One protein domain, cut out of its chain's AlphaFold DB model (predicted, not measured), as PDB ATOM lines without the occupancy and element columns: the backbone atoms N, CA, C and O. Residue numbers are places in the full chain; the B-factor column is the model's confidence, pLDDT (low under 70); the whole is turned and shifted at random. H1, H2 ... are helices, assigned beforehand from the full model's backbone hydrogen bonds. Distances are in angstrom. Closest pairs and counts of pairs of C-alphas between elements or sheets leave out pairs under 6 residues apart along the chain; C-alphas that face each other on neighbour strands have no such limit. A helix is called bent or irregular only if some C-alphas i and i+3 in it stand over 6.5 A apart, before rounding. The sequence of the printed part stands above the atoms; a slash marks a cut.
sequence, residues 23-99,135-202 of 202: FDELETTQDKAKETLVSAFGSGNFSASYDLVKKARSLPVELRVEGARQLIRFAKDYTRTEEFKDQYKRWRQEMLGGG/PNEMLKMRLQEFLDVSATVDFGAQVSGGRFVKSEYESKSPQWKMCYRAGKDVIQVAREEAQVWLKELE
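What this domain is: This is residues 23 to 99 and 135 to 202 of the 202 residues of an uncharacterized protein of Bacteroidetes bacterium (UniProt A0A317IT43). Three long helices make the main body, H8 side by side with both H3 and H5, while H1 crosses the side of H3 and H5 away from H8. H4 packs on H1 at one end; H2, H7 and, farthest out, the loop of residues 152 to 166 with little H6 lie toward the other. The printed part has 145 residues, with eight named helices, H1 to H8 in chain order, and no named strand: all helix. It is compact, with a radius of gyration of the C-alphas of 16.0 A and spans of 46 by 33 by 31 A.

Where its parts are: H3, residues 61 to 79, is 27.0 A long from C-alpha 61 at (127.113, 132.436, 157.427). H8, residues 184 to 201, covers 25.6 A and ends at (136.118, 104.546, 160.492); H5, residues 135 to 151, covers 24.4 A. H4 is residues 82 to 98, 21.0 A, and H1 residues 30 to 43, 20.1 A. H2 is residues 50 to 58, H6 167 to 170 and H7 174 to 182. H4 is irregular, C-alphas 95 and 98 being 7.2 A apart, and H1 only just, C-alphas 35 and 38 being 6.8 A apart.

How they stand to each other: H3 touches H8, C-alphas of Val 65 and Val 186 closest at 4.7 A, at a shallow tilt of 20 degrees, the same way. H8 touches H5, Leu 143 to Ala 194 closest at 6.1 A between C-alphas, at 31 degrees, shallow, opposite ways. H1 touches H4, closest C-alphas Val 38 and Tyr 88, 6.0 A. H2 is close to H3 but not clearly touching; H6 touches no helix. Each O i to N i+4 pair is within hydrogen-bond range in H2, H3, H5, H7 and H8, against 7 of 10 in H1 and 12 of 13 in H4; H6 is too short for one.

The domain as a whole: The C-alphas of Gly 98 and Ser 160 are farthest apart, 46.9 A. Residues 100 to 134 are not printed, and C-alphas 99 and 135 are 19.4 A apart across the cut. The H5 to H6 link is long. Residues 98 to 99 have pLDDT under 70.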
ATOM      1  N   PHE A  23     135.398 125.679 146.705       93.06
ATOM      2  CA  PHE A  23     136.744 125.959 146.207       93.06
ATOM      3  C   PHE A  23     136.777 127.229 145.348       93.06
ATOM      4  O   PHE A  23     137.680 128.048 145.519       93.06
ATOM      5  N   ASP A  24     135.748 127.444 144.522       92.06
ATOM      6  CA  ASP A  24     135.624 128.636 143.679       92.06
ATOM      7  C   ASP A  24     135.355 129.881 144.540       92.06
ATOM      8  O   ASP A  24     136.019 130.905 144.386       92.06
ATOM      9  N   GLU A  25     134.466 129.763 145.532       91.31
ATOM     10  CA  GLU A  25     134.168 130.841 146.489       91.31
ATOM     11  C   GLU A  25     135.366 131.223 147.364       91.31
ATOM     12  O   GLU A  25     135.497 132.368 147.797       91.31
ATOM     13  N   LEU A  26     136.251 130.268 147.645       91.50
ATOM     14  CA  LEU A  26     137.483 130.488 148.397       91.50
ATOM     15  C   LEU A  26     138.679 130.856 147.510       91.50
ATOM     16  O   LEU A  26     139.763 131.083 148.049       91.50
ATOM     17  N   GLU A  27     138.494 130.920 146.189       92.44
ATOM     18  CA  GLU A  27     139.550 131.195 145.208       92.44
ATOM     19  C   GLU A  27     140.763 130.258 145.396       92.44
ATOM     20  O   GLU A  27     141.929 130.659 145.367       92.44
ATOM     21  N   THR A  28     140.485 128.974 145.636       91.56
ATOM     22  CA  THR A  28     141.490 127.926 145.849       91.56
ATOM     23  C   THR A  28     141.136 126.672 145.057       91.56
ATOM     24  O   THR A  28     140.049 126.550 144.508       91.56
ATOM     25  N   THR A  29     142.054 125.711 144.977       92.94
ATOM     26  CA  THR A  29     141.836 124.463 144.236       92.94
ATOM     27  C   THR A  29     141.748 123.265 145.170       92.94
ATOM     28  O   THR A  29     142.262 123.287 146.294       92.94
ATOM     29  N   GLN A  30     141.127 122.191 144.681       92.62
ATOM     30  CA  GLN A  30     141.125 120.903 145.372       92.62
ATOM     31  C   GLN A  30     142.545 120.364 145.555       92.62
ATOM     32  O   GLN A  30     142.873 119.891 146.637       92.62
ATOM     33  N   ASP A  31     143.411 120.484 144.546       91.25
ATOM     34  CA  ASP A  31     144.786 119.980 144.632       91.25
ATOM     35  C   ASP A  31     145.588 120.694 145.722       91.25
ATOM     36  O   ASP A  31     146.232 120.046 146.544       91.25
ATOM     37  N   LYS A  32     145.433 122.017 145.842       89.31
ATOM     38  CA  LYS A  32     146.048 122.778 146.935       89.31
ATOM     39  C   LYS A  32     145.523 122.341 148.303       89.31
ATOM     40  O   LYS A  32     146.272 122.315 149.275       89.31
ATOM     41  N   ALA A  33     144.246 121.971 148.399       89.94
ATOM     42  CA  ALA A  33     143.709 121.401 149.630       89.94
ATOM     43  C   ALA A  33     144.319 120.019 149.929       89.94
ATOM     44  O   ALA A  33     144.774 119.808 151.054       89.94
ATOM     45  N   LYS A  34     144.424 119.118 148.940       91.69
ATOM     46  CA  LYS A  34     145.059 117.791 149.094       91.69
ATOM     47  C   LYS A  34     146.478 117.885 149.643       91.69
ATOM     48  O   LYS A  34     146.794 117.183 150.604       91.69
ATOM     49  N   GLU A  35     147.292 118.786 149.089       85.62
ATOM     50  CA  GLU A  35     148.677 119.025 149.521       85.62
ATOM     51  C   GLU A  35     148.771 119.355 151.017       85.62
ATOM     52  O   GLU A  35     149.713 118.954 151.703       85.62
ATOM     53  N   THR A  36     147.772 120.061 151.551       85.50
ATOM     54  CA  THR A  36     147.754 120.452 152.965       85.50
ATOM     55  C   THR A  36     147.196 119.377 153.894       85.50
ATOM     56  O   THR A  36     147.581 119.345 155.063       85.50
ATOM     57  N   LEU A  37     146.331 118.476 153.412       90.19
ATOM     58  CA  LEU A  37     145.588 117.542 154.269       90.19
ATOM     59  C   LEU A  37     146.492 116.537 154.991       90.19
ATOM     60  O   LEU A  37     146.300 116.296 156.180       90.19
ATOM     61  N   VAL A  38     147.508 115.987 154.320       87.69
ATOM     62  CA  VAL A  38     148.417 115.002 154.942       87.69
ATOM     63  C   VAL A  38     149.217 115.637 156.077       87.69
ATOM     64  O   VAL A  38     149.296 115.076 157.166       87.69
ATOM     65  N   SER A  39     149.753 116.840 155.854       82.06
ATOM     66  CA  SER A  39     150.472 117.587 156.892       82.06
ATOM     67  C   SER A  39     149.539 118.041 158.017       82.06
ATOM     68  O   SER A  39     149.914 117.979 159.188       82.06
ATOM     69  N   ALA A  40     148.306 118.442 157.692       87.31
ATOM     70  CA  ALA A  40     147.322 118.882 158.677       87.31
ATOM     71  C   ALA A  40     146.915 117.750 159.627       87.31
ATOM     72  O   ALA A  40     147.014 117.905 160.845       87.31
ATOM     73  N   PHE A  41     146.533 116.588 159.086       86.12
ATOM     74  CA  PHE A  41     146.229 115.414 159.904       86.12
ATOM     75  C   PHE A  41     147.474 114.876 160.599       86.12
ATOM     76  O   PHE A  41     147.425 114.505 161.765       86.12
ATOM     77  N   GLY A  42     148.615 114.876 159.920       81.50
ATOM     78  CA  GLY A  42     149.849 114.365 160.485       81.50
ATOM     79  C   GLY A  42     150.350 115.176 161.684       81.50
ATOM     80  O   GLY A  42     150.638 114.626 162.746       81.50
ATOM     81  N   SER A  43     150.418 116.500 161.540       78.62
ATOM     82  CA  SER A  43     150.951 117.406 162.566       78.62
ATOM     83  C   SER A  43     149.920 117.857 163.605       78.62
ATOM     84  O   SER A  43     150.311 118.332 164.671       78.62
ATOM     85  N   GLY A  44     148.618 117.727 163.319       81.19
ATOM     86  CA  GLY A  44     147.549 118.288 164.156       81.19
ATOM     87  C   GLY A  44     147.469 119.814 164.089       81.19
ATOM     88  O   GLY A  44     146.796 120.450 164.905       81.19
ATOM     89  N   ASN A  45     148.182 120.418 163.137       78.56
ATOM     90  CA  ASN A  45     148.195 121.848 162.912       78.56
ATOM     91  C   ASN A  45     147.819 122.147 161.465       78.56
ATOM     92  O   ASN A  45     148.370 121.577 160.529       78.56
ATOM     93  N   PHE A  46     146.906 123.094 161.285       81.81
ATOM     94  CA  PHE A  46     146.491 123.565 159.974       81.81
ATOM     95  C   PHE A  46     146.874 125.033 159.830       81.81
ATOM     96  O   PHE A  46     146.582 125.852 160.701       81.81
ATOM     97  N   SER A  47     147.528 125.359 158.718       79.06
ATOM     98  CA  SER A  47     147.855 126.731 158.349       79.06
ATOM     99  C   SER A  47     147.183 127.052 157.024       79.06
ATOM    100  O   SER A  47     147.429 126.388 156.020       79.06
ATOM    101  N   ALA A  48     146.339 128.076 157.035       83.00
ATOM    102  CA  ALA A  48     145.744 128.652 155.840       83.00
ATOM    103  C   ALA A  48     146.418 129.987 155.518       83.00
ATOM    104  O   ALA A  48     146.855 130.705 156.421       83.00
ATOM    105  N   SER A  49     146.463 130.349 154.233       87.62
ATOM    106  CA  SER A  49     146.922 131.681 153.844       87.62
ATOM    107  C   SER A  49     146.000 132.754 154.426       87.62
ATOM    108  O   SER A  49     144.800 132.540 154.620       87.62
ATOM    109  N   TYR A  50     146.566 133.930 154.691       89.50
ATOM    110  CA  TYR A  50     145.802 135.072 155.184       89.50
ATOM    111  C   TYR A  50     144.612 135.398 154.269       89.50
ATOM    112  O   TYR A  50     143.503 135.594 154.764       89.50
ATOM    113  N   ASP A  51     144.823 135.380 152.950       92.19
ATOM    114  CA  ASP A  51     143.780 135.684 151.967       92.19
ATOM    115  C   ASP A  51     142.652 134.652 151.979       92.19
ATOM    116  O   ASP A  51     141.485 135.041 151.979       92.19
ATOM    117  N   LEU A  52     142.973 133.358 152.115       91.38
ATOM    118  CA  LEU A  52     141.970 132.300 152.247       91.38
ATOM    119  C   LEU A  52     141.110 132.520 153.498       91.38
ATOM    120  O   LEU A  52     139.884 132.472 153.436       91.38
ATOM    121  N   VAL A  53     141.743 132.811 154.641       91.44
ATOM    122  CA  VAL A  53     141.029 133.073 155.904       91.44
ATOM    123  C   VAL A  53     140.176 134.336 155.801       91.44
ATOM    124  O   VAL A  53     139.043 134.360 156.290       91.44
ATOM    125  N   LYS A  54     140.700 135.393 155.175       93.12
ATOM    126  CA  LYS A  54     139.982 136.650 154.958       93.12
ATOM    127  C   LYS A  54     138.756 136.429 154.072       93.12
ATOM    128  O   LYS A  54     137.669 136.868 154.446       93.12
ATOM    129  N   LYS A  55     138.915 135.713 152.956       94.50
ATOM    130  CA  LYS A  55     137.826 135.362 152.038       94.50
ATOM    131  C   LYS A  55     136.772 134.516 152.746       94.50
ATOM    132  O   LYS A  55     135.618 134.930 152.798       94.50
ATOM    133  N   ALA A  56     137.176 133.431 153.410       93.69
ATOM    134  CA  ALA A  56     136.273 132.566 154.167       93.69
ATOM    135  C   ALA A  56     135.433 133.340 155.197       93.69
ATOM    136  O   ALA A  56     134.242 133.086 155.329       93.69
ATOM    137  N   ARG A  57     136.020 134.317 155.905       92.62
ATOM    138  CA  ARG A  57     135.295 135.161 156.875       92.62
ATOM    139  C   ARG A  57     134.334 136.160 156.242       92.62
ATOM    140  O   ARG A  57     133.395 136.572 156.913       92.62
ATOM    141  N   SER A  58     134.591 136.576 155.004       94.75
ATOM    142  CA  SER A  58     133.722 137.508 154.278       94.75
ATOM    143  C   SER A  58     132.457 136.849 153.725       94.75
ATOM    144  O   SER A  58     131.513 137.555 153.381       94.75
ATOM    145  N   LEU A  59     132.421 135.513 153.662       94.62
ATOM    146  CA  LEU A  59     131.261 134.776 153.179       94.62
ATOM    147  C   LEU A  59     130.067 134.887 154.155       94.62
ATOM    148  O   LEU A  59     130.262 134.834 155.381       94.62
ATOM    149  N   PRO A  60     128.824 134.962 153.633       94.94
ATOM    150  CA  PRO A  60     127.598 134.753 154.400       94.94
ATOM    151  C   PRO A  60     127.680 133.510 155.291       94.94
ATOM    152  O   PRO A  60     128.343 132.529 154.945       94.94
ATOM    153  N   VAL A  61     127.026 133.542 156.456       93.75
ATOM    154  CA  VAL A  61     127.113 132.436 157.427       93.75
ATOM    155  C   VAL A  61     126.633 131.118 156.820       93.75
ATOM    156  O   VAL A  61     127.261 130.088 157.038       93.75
ATOM    157  N   GLU A  62     125.617 131.170 155.968       92.62
ATOM    158  CA  GLU A  62     125.056 130.032 155.247       92.62
ATOM    159  C   GLU A  62     126.105 129.380 154.337       92.62
ATOM    160  O   GLU A  62     126.269 128.159 154.351       92.62
ATOM    161  N   LEU A  63     126.884 130.192 153.611       94.31
ATOM    162  CA  LEU A  63     127.971 129.707 152.758       94.31
ATOM    163  C   LEU A  63     129.163 129.196 153.562       94.31
ATOM    164  O   LEU A  63     129.822 128.253 153.140       94.31
ATOM    165  N   ARG A  64     129.439 129.771 154.738       95.56
ATOM    166  CA  ARG A  64     130.480 129.243 155.635       95.56
ATOM    167  C   ARG A  64     130.100 127.876 156.197       95.56
ATOM    168  O   ARG A  64     130.957 126.999 156.276       95.56
ATOM    169  N   VAL A  65     128.834 127.692 156.575       96.31
ATOM    170  CA  VAL A  65     128.297 126.416 157.073       96.31
ATOM    171  C   VAL A  65     128.340 125.358 155.973       96.31
ATOM    172  O   VAL A  65     128.920 124.291 156.171       96.31
ATOM    173  N   GLU A  66     127.791 125.656 154.796       94.62
ATOM    174  CA  GLU A  66     127.814 124.714 153.674       94.62
ATOM    175  C   GLU A  66     129.245 124.447 153.189       94.62
ATOM    176  O   GLU A  66     129.623 123.304 152.942       94.62
ATOM    177  N   GLY A  67     130.089 125.475 153.155       94.31
ATOM    178  CA  GLY A  67     131.498 125.340 152.823       94.31
ATOM    179  C   GLY A  67     132.252 124.409 153.769       94.31
ATOM    180  O   GLY A  67     133.002 123.550 153.312       94.31
ATOM    181  N   ALA A  68     132.027 124.513 155.083       96.00
ATOM    182  CA  ALA A  68     132.638 123.604 156.052       96.00
ATOM    183  C   ALA A  68     132.220 122.148 155.815       96.00
ATOM    184  O   ALA A  68     133.068 121.255 155.824       96.00
ATOM    185  N   ARG A  69     130.936 121.914 155.523       96.06
ATOM    186  CA  ARG A  69     130.422 120.591 155.153       96.06
ATOM    187  C   ARG A  69     131.105 120.054 153.894       96.06
ATOM    188  O   ARG A  69     131.592 118.924 153.905       96.06
ATOM    189  N   GLN A  70     131.191 120.856 152.834       95.38
ATOM    190  CA  GLN A  70     131.856 120.461 151.587       95.38
ATOM    191  C   GLN A  70     133.339 120.142 151.798       95.38
ATOM    192  O   GLN A  70     133.810 119.114 151.317       95.38
ATOM    193  N   LEU A  71     134.067 120.968 152.553       94.88
ATOM    194  CA  LEU A  71     135.491 120.756 152.828       94.88
ATOM    195  C   LEU A  71     135.745 119.492 153.659       94.88
ATOM    196  O   LEU A  71     136.696 118.763 153.380       94.88
ATOM    197  N   ILE A  72     134.899 119.197 154.652       95.88
ATOM    198  CA  ILE A  72     135.025 117.973 155.461       95.88
ATOM    199  C   ILE A  72     134.718 116.737 154.620       95.88
ATOM    200  O   ILE A  72     135.463 115.761 154.682       95.88
ATOM    201  N   ARG A  73     133.668 116.778 153.793       95.50
ATOM    202  CA  ARG A  73     133.341 115.679 152.872       95.50
ATOM    203  C   ARG A  73     134.446 115.450 151.854       95.50
ATOM    204  O   ARG A  73     134.861 114.315 151.666       95.50
ATOM    205  N   PHE A  74     134.994 116.523 151.294       95.75
ATOM    206  CA  PHE A  74     136.159 116.451 150.424       95.75
ATOM    207  C   PHE A  74     137.356 115.795 151.123       95.75
ATOM    208  O   PHE A  74     137.966 114.887 150.563       95.75
ATOM    209  N   ALA A  75     137.680 116.212 152.353       96.06
ATOM    210  CA  ALA A  75     138.762 115.603 153.122       96.06
ATOM    211  C   ALA A  75     138.502 114.109 153.364       96.06
ATOM    212  O   ALA A  75     139.389 113.289 153.131       96.06
ATOM    213  N   LYS A  76     137.275 113.747 153.751       96.12
ATOM    214  CA  LYS A  76     136.849 112.358 153.930       96.12
ATOM    215  C   LYS A  76     137.037 111.538 152.657       96.12
ATOM    216  O   LYS A  76     137.698 110.501 152.693       96.12
ATOM    217  N   ASP A  77     136.517 112.007 151.532       95.94
ATOM    218  CA  ASP A  77     136.599 111.293 150.259       95.94
ATOM    219  C   ASP A  77     138.047 111.165 149.780       95.94
ATOM    220  O   ASP A  77     138.474 110.082 149.378       95.94
ATOM    221  N   TYR A  78     138.846 112.226 149.916       96.25
ATOM    222  CA  TYR A  78     140.263 112.188 149.568       96.25
ATOM    223  C   TYR A  78     141.045 111.176 150.413       96.25
ATOM    224  O   TYR A  78     141.856 110.425 149.872       96.25
ATOM    225  N   THR A  79     140.776 111.085 151.718       95.31
ATOM    226  CA  THR A  79     141.501 110.155 152.603       95.31
ATOM    227  C   THR A  79     141.279 108.675 152.278       95.31
ATOM    228  O   THR A  79     142.072 107.827 152.683       95.31
ATOM    229  N   ARG A  80     140.240 108.352 151.500       95.25
ATOM    230  CA  ARG A  80     139.957 106.988 151.024       95.25
ATOM    231  C   ARG A  80     140.773 106.595 149.795       95.25
ATOM    232  O   ARG A  80     140.834 105.412 149.462       95.25
ATOM    233  N   THR A  81     141.382 107.564 149.119       96.69
ATOM    234  CA  THR A  81     142.137 107.338 147.883       96.69
ATOM    235  C   THR A  81     143.485 106.665 148.147       96.69
ATOM    236  O   THR A  81     144.098 106.839 149.203       96.69
ATOM    237  N   GLU A  82     143.993 105.927 147.157       96.44
ATOM    238  CA  GLU A  82     145.366 105.402 147.198       96.44
ATOM    239  C   GLU A  82     146.408 106.529 147.202       96.44
ATOM    240  O   GLU A  82     147.433 106.423 147.874       96.44
ATOM    241  N   GLU A  83     146.106 107.649 146.540       94.81
ATOM    242  CA  GLU A  83     146.954 108.842 146.535       94.81
ATOM    243  C   GLU A  83     147.243 109.333 147.962       94.81
ATOM    244  O   GLU A  83     148.406 109.524 148.330       94.81
ATOM    245  N   PHE A  84     146.205 109.474 148.793       95.25
ATOM    246  CA  PHE A  84     146.369 109.877 150.189       95.25
ATOM    247  C   PHE A  84     147.191 108.860 150.985       95.25
ATOM    248  O   PHE A  84     148.110 109.249 151.709       95.25
ATOM    249  N   LYS A  85     146.907 107.558 150.837       94.31
ATOM    250  CA  LYS A  85     147.639 106.494 151.549       94.31
ATOM    251  C   LYS A  85     149.132 106.537 151.230       94.31
ATOM    252  O   LYS A  85     149.960 106.379 152.129       94.31
ATOM    253  N   ASP A  86     149.490 106.788 149.977       94.00
ATOM    254  CA  ASP A  86     150.886 106.886 149.558       94.00
ATOM    255  C   ASP A  86     151.565 108.159 150.061       94.00
ATOM    256  O   ASP A  86     152.710 108.106 150.523       94.00
ATOM    257  N   GLN A  87     150.869 109.297 150.035       92.44
ATOM    258  CA  GLN A  87     151.388 110.530 150.626       92.44
ATOM    259  C   GLN A  87     151.578 110.395 152.144       92.44
ATOM    260  O   GLN A  87     152.620 110.796 152.663       92.44
ATOM    261  N   TYR A  88     150.635 109.762 152.849       92.81
ATOM    262  CA  TYR A  88     150.742 109.489 154.281       92.81
ATOM    263  C   TYR A  88     151.954 108.614 154.610       92.81
ATOM    264  O   TYR A  88     152.719 108.941 155.515       92.81
ATOM    265  N   LYS A  89     152.190 107.532 153.850       91.94
ATOM    266  CA  LYS A  89     153.376 106.675 154.031       91.94
ATOM    267  C   LYS A  89     154.675 107.466 153.881       91.94
ATOM    268  O   LYS A  89     155.579 107.287 154.698       91.94
ATOM    269  N   ARG A  90     154.771 108.335 152.866       90.19
ATOM    270  CA  ARG A  90     155.947 109.200 152.652       90.19
ATOM    271  C   ARG A  90     156.152 110.152 153.827       90.19
ATOM    272  O   ARG A  90     157.214 110.132 154.443       90.19
ATOM    273  N   TRP A  91     155.110 110.893 154.194       89.25
ATOM    274  CA  TRP A  91     155.143 111.814 155.328       89.25
ATOM    275  C   TRP A  91     155.527 111.099 156.636       89.25
ATOM    276  O   TRP A  91     156.415 111.541 157.362       89.25
ATOM    277  N   ARG A  92     154.949 109.923 156.909       87.88
ATOM    278  CA  ARG A  92     155.282 109.106 158.083       87.88
ATOM    279  C   ARG A  92     156.751 108.682 158.096       87.88
ATOM    280  O   ARG A  92     157.389 108.723 159.147       87.88
ATOM    281  N   GLN A  93     157.303 108.263 156.956       86.69
ATOM    282  CA  GLN A  93     158.720 107.902 156.858       86.69
ATOM    283  C   GLN A  93     159.631 109.096 157.152       86.69
ATOM    284  O   GLN A  93     160.629 108.933 157.852       86.69
ATOM    285  N   GLU A  94     159.282 110.287 156.669       84.31
ATOM    286  CA  GLU A  94     160.011 111.521 156.977       84.31
ATOM    287  C   GLU A  94     159.985 111.824 158.480       84.31
ATOM    288  O   GLU A  94     161.044 112.043 159.076       84.31
ATOM    289  N   MET A  95     158.811 111.724 159.112       80.81
ATOM    290  CA  MET A  95     158.639 111.950 160.553       80.81
ATOM    291  C   MET A  95     159.406 110.947 161.424       80.81
ATOM    292  O   MET A  95     159.925 111.316 162.475       80.81
ATOM    293  N   LEU A  96     159.541 109.694 160.980       80.25
ATOM    294  CA  LEU A  96     160.313 108.656 161.679       80.25
ATOM    295  C   LEU A  96     161.831 108.731 161.418       80.25
ATOM    296  O   LEU A  96     162.578 107.837 161.825       80.25
ATOM    297  N   GLY A  97     162.314 109.782 160.747       70.31
ATOM    298  CA  GLY A  97     163.739 109.977 160.472       70.31
ATOM    299  C   GLY A  97     164.263 109.199 159.260       70.31
ATOM    300  O   GLY A  97     165.472 109.007 159.133       70.31
ATOM    301  N   GLY A  98     163.377 108.763 158.359       55.62
ATOM    302  CA  GLY A  98     163.713 108.176 157.055       55.62
ATOM    303  C   GLY A  98     164.217 109.194 156.021       55.62
ATOM    304  O   GLY A  98     164.770 108.804 154.992       55.62
ATOM    305  N   GLY A  99     164.098 110.496 156.302       47.94
ATOM    306  CA  GLY A  99     164.728 111.554 155.514       47.94
ATOM    307  C   GLY A  99     166.249 111.519 155.677       47.94
ATOM    308  O   GLY A  99     166.781 111.844 156.739       47.94
ATOM    309  N   PRO A 135     146.808 104.997 158.440       92.94
ATOM    310  CA  PRO A 135     146.244 106.338 158.300       92.94
ATOM    311  C   PRO A 135     144.870 106.494 158.968       92.94
ATOM    312  O   PRO A 135     144.570 107.583 159.453       92.94
ATOM    313  N   ASN A 136     144.047 105.443 159.045       94.25
ATOM    314  CA  ASN A 136     142.737 105.536 159.694       94.25
ATOM    315  C   ASN A 136     142.859 105.777 161.203       94.25
ATOM    316  O   ASN A 136     142.068 106.538 161.758       94.25
ATOM    317  N   GLU A 137     143.867 105.205 161.864       93.38
ATOM    318  CA  GLU A 137     144.146 105.486 163.278       93.38
ATOM    319  C   GLU A 137     144.520 106.960 163.484       93.38
ATOM    320  O   GLU A 137     144.010 107.604 164.401       93.38
ATOM    321  N   MET A 138     145.332 107.531 162.585       91.94
ATOM    322  CA  MET A 138     145.651 108.964 162.608       91.94
ATOM    323  C   MET A 138     144.393 109.826 162.434       91.94
ATOM    324  O   MET A 138     144.194 110.794 163.167       91.94
ATOM    325  N   LEU A 139     143.521 109.475 161.485       94.81
ATOM    326  CA  LEU A 139     142.272 110.203 161.252       94.81
ATOM    327  C   LEU A 139     141.356 110.146 162.479       94.81
ATOM    328  O   LEU A 139     140.869 111.190 162.910       94.81
ATOM    329  N   LYS A 140     141.182 108.966 163.093       95.44
ATOM    330  CA  LYS A 140     140.411 108.801 164.338       95.44
ATOM    331  C   LYS A 140     140.935 109.714 165.444       95.44
ATOM    332  O   LYS A 140     140.153 110.447 166.046       95.44
ATOM    333  N   MET A 141     142.253 109.724 165.666       92.88
ATOM    334  CA  MET A 141     142.884 110.597 166.661       92.88
ATOM    335  C   MET A 141     142.567 112.075 166.407       92.88
ATOM    336  O   MET A 141     142.135 112.774 167.320       92.88
ATOM    337  N   ARG A 142     142.724 112.557 165.169       93.81
ATOM    338  CA  ARG A 142     142.501 113.977 164.839       93.81
ATOM    339  C   ARG A 142     141.039 114.393 164.885       93.81
ATOM    340  O   ARG A 142     140.741 115.500 165.330       93.81
ATOM    341  N   LEU A 143     140.131 113.524 164.449       96.12
ATOM    342  CA  LEU A 143     138.695 113.765 164.567       96.12
ATOM    343  C   LEU A 143     138.284 113.846 166.039       96.12
ATOM    344  O   LEU A 143     137.560 114.768 166.411       96.12
ATOM    345  N   GLN A 144     138.798 112.951 166.888       96.06
ATOM    346  CA  GLN A 144     138.524 112.985 168.323       96.06
ATOM    347  C   GLN A 144     139.094 114.248 168.984       96.06
ATOM    348  O   GLN A 144     138.358 114.953 169.667       96.06
ATOM    349  N   GLU A 145     140.353 114.606 168.713       94.38
ATOM    350  CA  GLU A 145     140.960 115.850 169.215       94.38
ATOM    351  C   GLU A 145     140.142 117.088 168.823       94.38
ATOM    352  O   GLU A 145     139.918 117.986 169.640       94.38
ATOM    353  N   PHE A 146     139.663 117.144 167.576       96.06
ATOM    354  CA  PHE A 146     138.788 118.219 167.118       96.06
ATOM    355  C   PHE A 146     137.468 118.254 167.899       96.06
ATOM    356  O   PHE A 146     137.045 119.331 168.337       96.06
ATOM    357  N   LEU A 147     136.816 117.103 168.096       97.81
ATOM    358  CA  LEU A 147     135.575 116.995 168.866       97.81
ATOM    359  C   LEU A 147     135.778 117.390 170.336       97.81
ATOM    360  O   LEU A 147     134.927 118.082 170.897       97.81
ATOM    361  N   ASP A 148     136.903 117.029 170.939       97.31
ATOM    362  CA  ASP A 148     137.205 117.355 172.332       97.31
ATOM    363  C   ASP A 148     137.465 118.856 172.498       97.31
ATOM    364  O   ASP A 148     136.843 119.516 173.334       97.31
ATOM    365  N   VAL A 149     138.320 119.442 171.651       96.62
ATOM    366  CA  VAL A 149     138.628 120.879 171.710       96.62
ATOM    367  C   VAL A 149     137.374 121.710 171.459       96.62
ATOM    368  O   VAL A 149     137.067 122.609 172.246       96.62
ATOM    369  N   SER A 150     136.631 121.409 170.391       97.56
ATOM    370  CA  SER A 150     135.464 122.203 169.994       97.56
ATOM    371  C   SER A 150     134.298 122.110 170.985       97.56
ATOM    372  O   SER A 150     133.508 123.048 171.061       97.56
ATOM    373  N   ALA A 151     134.212 121.045 171.790       97.81
ATOM    374  CA  ALA A 151     133.206 120.924 172.848       97.81
ATOM    375  C   ALA A 151     133.419 121.930 173.991       97.81
ATOM    376  O   ALA A 151     132.473 122.284 174.689       97.81
ATOM    377  N   THR A 152     134.651 122.409 174.176       97.12
ATOM    378  CA  THR A 152     135.013 123.344 175.255       97.12
ATOM    379  C   THR A 152     134.943 124.816 174.840       97.12
ATOM    380  O   THR A 152     135.341 125.697 175.609       97.12
ATOM    381  N   VAL A 153     134.519 125.107 173.607       97.81
ATOM    382  CA  VAL A 153     134.515 126.470 173.064       97.81
ATOM    383  C   VAL A 153     133.308 127.248 173.567       97.81
ATOM    384  O   VAL A 153     132.162 126.872 173.337       97.81
ATOM    385  N   ASP A 154     133.585 128.380 174.208       97.75
ATOM    386  CA  ASP A 154     132.577 129.362 174.592       97.75
ATOM    387  C   ASP A 154     132.405 130.385 173.461       97.75
ATOM    388  O   ASP A 154     133.171 131.343 173.337       97.75
ATOM    389  N   PHE A 155     131.388 130.182 172.626       97.00
ATOM    390  CA  PHE A 155     131.053 131.101 171.534       97.00
ATOM    391  C   PHE A 155     130.410 132.416 172.003       97.00
ATOM    392  O   PHE A 155     130.227 133.314 171.184       97.00
ATOM    393  N   GLY A 156     130.082 132.549 173.292       96.44
ATOM    394  CA  GLY A 156     129.632 133.801 173.905       96.44
ATOM    395  C   GLY A 156     130.775 134.669 174.439       96.44
ATOM    396  O   GLY A 156     130.518 135.740 174.994       96.44
ATOM    397  N   ALA A 157     132.031 134.230 174.297       95.94
ATOM    398  CA  ALA A 157     133.188 134.969 174.781       95.94
ATOM    399  C   ALA A 157     133.265 136.373 174.159       95.94
ATOM    400  O   ALA A 157     133.186 136.549 172.949       95.94
ATOM    401  N   GLN A 158     133.457 137.397 174.989       95.56
ATOM    402  CA  GLN A 158     133.553 138.775 174.511       95.56
ATOM    403  C   GLN A 158     134.967 139.096 174.023       95.56
ATOM    404  O   GLN A 158     135.958 138.694 174.643       95.56
ATOM    405  N   VAL A 159     135.055 139.873 172.943       94.75
ATOM    406  CA  VAL A 159     136.315 140.337 172.349       94.75
ATOM    407  C   VAL A 159     136.296 141.862 172.253       94.75
ATOM    408  O   VAL A 159     135.330 142.441 171.768       94.75
ATOM    409  N   SER A 160     137.376 142.507 172.688       94.38
ATOM    410  CA  SER A 160     137.599 143.951 172.583       94.38
ATOM    411  C   SER A 160     138.992 144.214 172.013       94.38
ATOM    412  O   SER A 160     139.968 143.588 172.427       94.38
ATOM    413  N   GLY A 161     139.097 145.083 171.003       90.69
ATOM    414  CA  GLY A 161     140.380 145.391 170.353       90.69
ATOM    415  C   GLY A 161     141.110 144.167 169.775       90.69
ATOM    416  O   GLY A 161     142.336 144.138 169.735       90.69
ATOM    417  N   GLY A 162     140.371 143.122 169.381       86.88
ATOM    418  CA  GLY A 162     140.932 141.869 168.859       86.88
ATOM    419  C   GLY A 162     141.448 140.883 169.917       86.88
ATOM    420  O   GLY A 162     142.003 139.849 169.543       86.88
ATOM    421  N   ARG A 163     141.249 141.167 171.211       92.25
ATOM    422  CA  ARG A 163     141.600 140.291 172.339       92.25
ATOM    423  C   ARG A 163     140.364 139.867 173.116       92.25
ATOM    424  O   ARG A 163     139.400 140.623 173.205       92.25
ATOM    425  N   PHE A 164     140.382 138.673 173.686       96.25
ATOM    426  CA  PHE A 164     139.344 138.228 174.600       96.25
ATOM    427  C   PHE A 164     139.350 139.083 175.867       96.25
ATOM    428  O   PHE A 164     140.399 139.356 176.447       96.25
ATOM    429  N   VAL A 165     138.158 139.483 176.310       95.81
ATOM    430  CA  VAL A 165     137.979 140.274 177.536       95.81
ATOM    431  C   VAL A 165     138.415 139.471 178.763       95.81
ATOM    432  O   VAL A 165     139.043 140.014 179.669       95.81
ATOM    433  N   LYS A 166     138.133 138.161 178.786       95.00
ATOM    434  CA  LYS A 166     138.602 137.276 179.855       95.00
ATOM    435  C   LYS A 166     139.992 136.726 179.541       95.00
ATOM    436  O   LYS A 166     140.195 136.076 178.515       95.00
ATOM    437  N   SER A 167     140.922 136.898 180.480       94.00
ATOM    438  CA  SER A 167     142.305 136.415 180.351       94.00
ATOM    439  C   SER A 167     142.405 134.889 180.190       94.00
ATOM    440  O   SER A 167     143.271 134.408 179.464       94.00
ATOM    441  N   GLU A 168     141.474 134.125 180.770       94.75
ATOM    442  CA  GLU A 168     141.406 132.661 180.616       94.75
ATOM    443  C   GLU A 168     141.228 132.198 179.163       94.75
ATOM    444  O   GLU A 168     141.667 131.108 178.805       94.75
ATOM    445  N   TYR A 169     140.601 133.011 178.306       95.50
ATOM    446  CA  TYR A 169     140.445 132.689 176.887       95.50
ATOM    447  C   TYR A 169     141.701 133.036 176.088       95.50
ATOM    448  O   TYR A 169     141.962 132.435 175.045       95.50
ATOM    449  N   GLU A 170     142.538 133.944 176.596       93.06
ATOM    450  CA  GLU A 170     143.822 134.241 175.971       93.06
ATOM    451  C   GLU A 170     144.852 133.129 176.157       93.06
ATOM    452  O   GLU A 170     145.694 132.938 175.278       93.06
ATOM    453  N   SER A 171     144.760 132.349 177.233       93.25
ATOM    454  CA  SER A 171     145.625 131.186 177.452       93.25
ATOM    455  C   SER A 171     145.141 129.911 176.747       93.25
ATOM    456  O   SER A 171     145.851 128.905 176.760       93.25
ATOM    457  N   LYS A 172     143.964 129.927 176.100       95.50
ATOM    458  CA  LYS A 172     143.459 128.775 175.333       95.50
ATOM    459  C   LYS A 172     144.335 128.477 174.117       95.50
ATOM    460  O   LYS A 172     144.977 129.362 173.547       95.50
ATOM    461  N   SER A 173     144.306 127.215 173.693       93.81
ATOM    462  CA  SER A 173     145.092 126.735 172.559       93.81
ATOM    463  C   SER A 173     144.735 127.461 171.252       93.81
ATOM    464  O   SER A 173     143.606 127.942 171.083       93.81
ATOM    465  N   PRO A 174     145.664 127.519 170.278       91.75
ATOM    466  CA  PRO A 174     145.374 128.051 168.950       91.75
ATOM    467  C   PRO A 174     144.146 127.401 168.299       91.75
ATOM    468  O   PRO A 174     143.330 128.110 167.716       91.75
ATOM    469  N   GLN A 175     143.968 126.087 168.460       92.19
ATOM    470  CA  GLN A 175     142.836 125.320 167.929       92.19
ATOM    471  C   GLN A 175     141.505 125.770 168.533       92.19
ATOM    472  O   GLN A 175     140.538 125.984 167.801       92.19
ATOM    473  N   TRP A 176     141.466 126.001 169.848       95.62
ATOM    474  CA  TRP A 176     140.285 126.540 170.521       95.62
ATOM    475  C   TRP A 176     139.921 127.919 169.959       95.62
ATOM    476  O   TRP A 176     138.775 128.170 169.584       95.62
ATOM    477  N   LYS A 177     140.921 128.800 169.800       94.00
ATOM    478  CA  LYS A 177     140.714 130.141 169.233       94.00
ATOM    479  C   LYS A 177     140.322 130.089 167.749       94.00
ATOM    480  O   LYS A 177     139.596 130.969 167.292       94.00
ATOM    481  N   MET A 178     140.796 129.103 166.983       92.38
ATOM    482  CA  MET A 178     140.361 128.880 165.598       92.38
ATOM    483  C   MET A 178     138.891 128.474 165.543       92.38
ATOM    484  O   MET A 178     138.140 129.084 164.786       92.38
ATOM    485  N   CYS A 179     138.468 127.532 166.393       95.50
ATOM    486  CA  CYS A 179     137.068 127.132 166.496       95.50
ATOM    487  C   CYS A 179     136.179 128.331 166.851       95.50
ATOM    488  O   CYS A 179     135.226 128.615 166.133       95.50
ATOM    489  N   TYR A 180     136.555 129.103 167.879       96.44
ATOM    490  CA  TYR A 180     135.847 130.331 168.254       96.44
ATOM    491  C   TYR A 180     135.694 131.299 167.066       96.44
ATOM    492  O   TYR A 180     134.599 131.783 166.790       96.44
ATOM    493  N   ARG A 181     136.779 131.552 166.319       93.00
ATOM    494  CA  ARG A 181     136.776 132.483 165.176       93.00
ATOM    495  C   ARG A 181     136.020 131.965 163.950       93.00
ATOM    496  O   ARG A 181     135.605 132.786 163.136       93.00
ATOM    497  N   ALA A 182     135.877 130.650 163.792       94.19
ATOM    498  CA  ALA A 182     135.043 130.064 162.743       94.19
ATOM    499  C   ALA A 182     133.551 130.333 163.009       94.19
ATOM    500  O   ALA A 182     132.799 130.614 162.075       94.19
ATOM    501  N   GLY A 183     133.162 130.347 164.287       96.00
ATOM    502  CA  GLY A 183     131.808 130.641 164.748       96.00
ATOM    503  C   GLY A 183     130.989 129.384 165.047       96.00
ATOM    504  O   GLY A 183     131.303 128.289 164.580       96.00
ATOM    505  N   LYS A 184     129.931 129.557 165.849       97.62
ATOM    506  CA  LYS A 184     129.140 128.458 166.419       97.62
ATOM    507  C   LYS A 184     128.546 127.540 165.351       97.62
ATOM    508  O   LYS A 184     128.773 126.338 165.412       97.62
ATOM    509  N   ASP A 185     127.838 128.098 164.373       97.69
ATOM    510  CA  ASP A 185     127.084 127.309 163.385       97.69
ATOM    511  C   ASP A 185     128.013 126.476 162.493       97.69
ATOM    512  O   ASP A 185     127.765 125.302 162.224       97.69
ATOM    513  N   VAL A 186     129.147 127.067 162.107       97.88
ATOM    514  CA  VAL A 186     130.198 126.398 161.329       97.88
ATOM    515  C   VAL A 186     130.811 125.246 162.124       97.88
ATOM    516  O   VAL A 186     131.011 124.157 161.594       97.88
ATOM    517  N   ILE A 187     131.102 125.455 163.408       98.12
ATOM    518  CA  ILE A 187     131.670 124.396 164.247       98.12
ATOM    519  C   ILE A 187     130.642 123.316 164.567       98.12
ATOM    520  O   ILE A 187     131.006 122.145 164.613       98.12
ATOM    521  N   GLN A 188     129.369 123.664 164.737       98.38
ATOM    522  CA  GLN A 188     128.321 122.678 164.956       98.38
ATOM    523  C   GLN A 188     128.212 121.714 163.768       98.38
ATOM    524  O   GLN A 188     128.315 120.506 163.974       98.38
ATOM    525  N   VAL A 189     128.112 122.225 162.534       98.19
ATOM    526  CA  VAL A 189     128.035 121.351 161.351       98.19
ATOM    527  C   VAL A 189     129.314 120.534 161.164       98.19
ATOM    528  O   VAL A 189     129.265 119.360 160.804       98.19
ATOM    529  N   ALA A 190     130.475 121.127 161.466       98.00
ATOM    530  CA  ALA A 190     131.747 120.426 161.378       98.00
ATOM    531  C   ALA A 190     131.836 119.267 162.377       98.00
ATOM    532  O   ALA A 190     132.358 118.204 162.046       98.00
ATOM    533  N   ARG A 191     131.305 119.447 163.593       98.44
ATOM    534  CA  ARG A 191     131.217 118.387 164.606       98.44
ATOM    535  C   ARG A 191     130.277 117.268 164.174       98.44
ATOM    536  O   ARG A 191     130.628 116.109 164.360       98.44
ATOM    537  N   GLU A 192     129.124 117.599 163.599       98.38
ATOM    538  CA  GLU A 192     128.168 116.609 163.084       98.38
ATOM    539  C   GLU A 192     128.819 115.731 162.001       98.38
ATOM    540  O   GLU A 192     128.819 114.505 162.115       98.38
ATOM    541  N   GLU A 193     129.466 116.340 161.003       98.19
ATOM    542  CA  GLU A 193     130.165 115.603 159.938       98.19
ATOM    543  C   GLU A 193     131.371 114.810 160.483       98.19
ATOM    544  O   GLU A 193     131.595 113.673 160.067       98.19
ATOM    545  N   ALA A 194     132.120 115.352 161.454       97.81
ATOM    546  CA  ALA A 194     133.234 114.649 162.096       97.81
ATOM    547  C   ALA A 194     132.776 113.422 162.900       97.81
ATOM    548  O   ALA A 194     133.433 112.385 162.855       97.81
ATOM    549  N   GLN A 195     131.645 113.505 163.606       98.06
ATOM    550  CA  GLN A 195     131.057 112.366 164.318       98.06
ATOM    551  C   GLN A 195     130.589 111.274 163.358       98.06
ATOM    552  O   GLN A 195     130.790 110.092 163.632       98.06
ATOM    553  N   VAL A 196     129.967 111.653 162.237       97.75
ATOM    554  CA  VAL A 196     129.579 110.702 161.186       97.75
ATOM    555  C   VAL A 196     130.817 110.024 160.611       97.75
ATOM    556  O   VAL A 196     130.863 108.800 160.539       97.75
ATOM    557  N   TRP A 197     131.845 110.799 160.264       97.62
ATOM    558  CA  TRP A 197     133.087 110.249 159.731       97.62
ATOM    559  C   TRP A 197     133.778 109.318 160.733       97.62
ATOM    560  O   TRP A 197     134.199 108.231 160.350       97.62
ATOM    561  N   LEU A 198     133.833 109.674 162.019       96.50
ATOM    562  CA  LEU A 198     134.449 108.822 163.037       96.50
ATOM    563  C   LEU A 198     133.774 107.444 163.115       96.50
ATOM    564  O   LEU A 198     134.479 106.440 163.127       96.50
ATOM    565  N   LYS A 199     132.436 107.392 163.066       96.38
ATOM    566  CA  LYS A 199     131.664 106.135 163.022       96.38
ATOM    567  C   LYS A 199     131.919 105.313 161.759       96.38
ATOM    568  O   LYS A 199     131.890 104.097 161.810       96.38
ATOM    569  N   GLU A 200     132.152 105.963 160.620       95.75
ATOM    570  CA  GLU A 200     132.494 105.272 159.366       95.75
ATOM    571  C   GLU A 200     133.909 104.666 159.383       95.75
ATOM    572  O   GLU A 200     134.234 103.864 158.509       95.75
ATOM    573  N   LEU A 201     134.767 105.083 160.323       92.69
ATOM    574  CA  LEU A 201     136.118 104.546 160.492       92.69
ATOM    575  C   LEU A 201     136.184 103.407 161.521       92.69
ATOM    576  O   LEU A 201     137.223 102.745 161.585       92.69
ATOM    577  N   GLU A 202     135.163 103.229 162.367       79.75
ATOM    578  CA  GLU A 202     135.055 102.139 163.359       79.75
ATOM    579  C   GLU A 202     135.003 100.760 162.698       79.75
ATOM    580  O   GLU A 202     135.805  99.914 163.156       79.75
TER     581      GLU A 202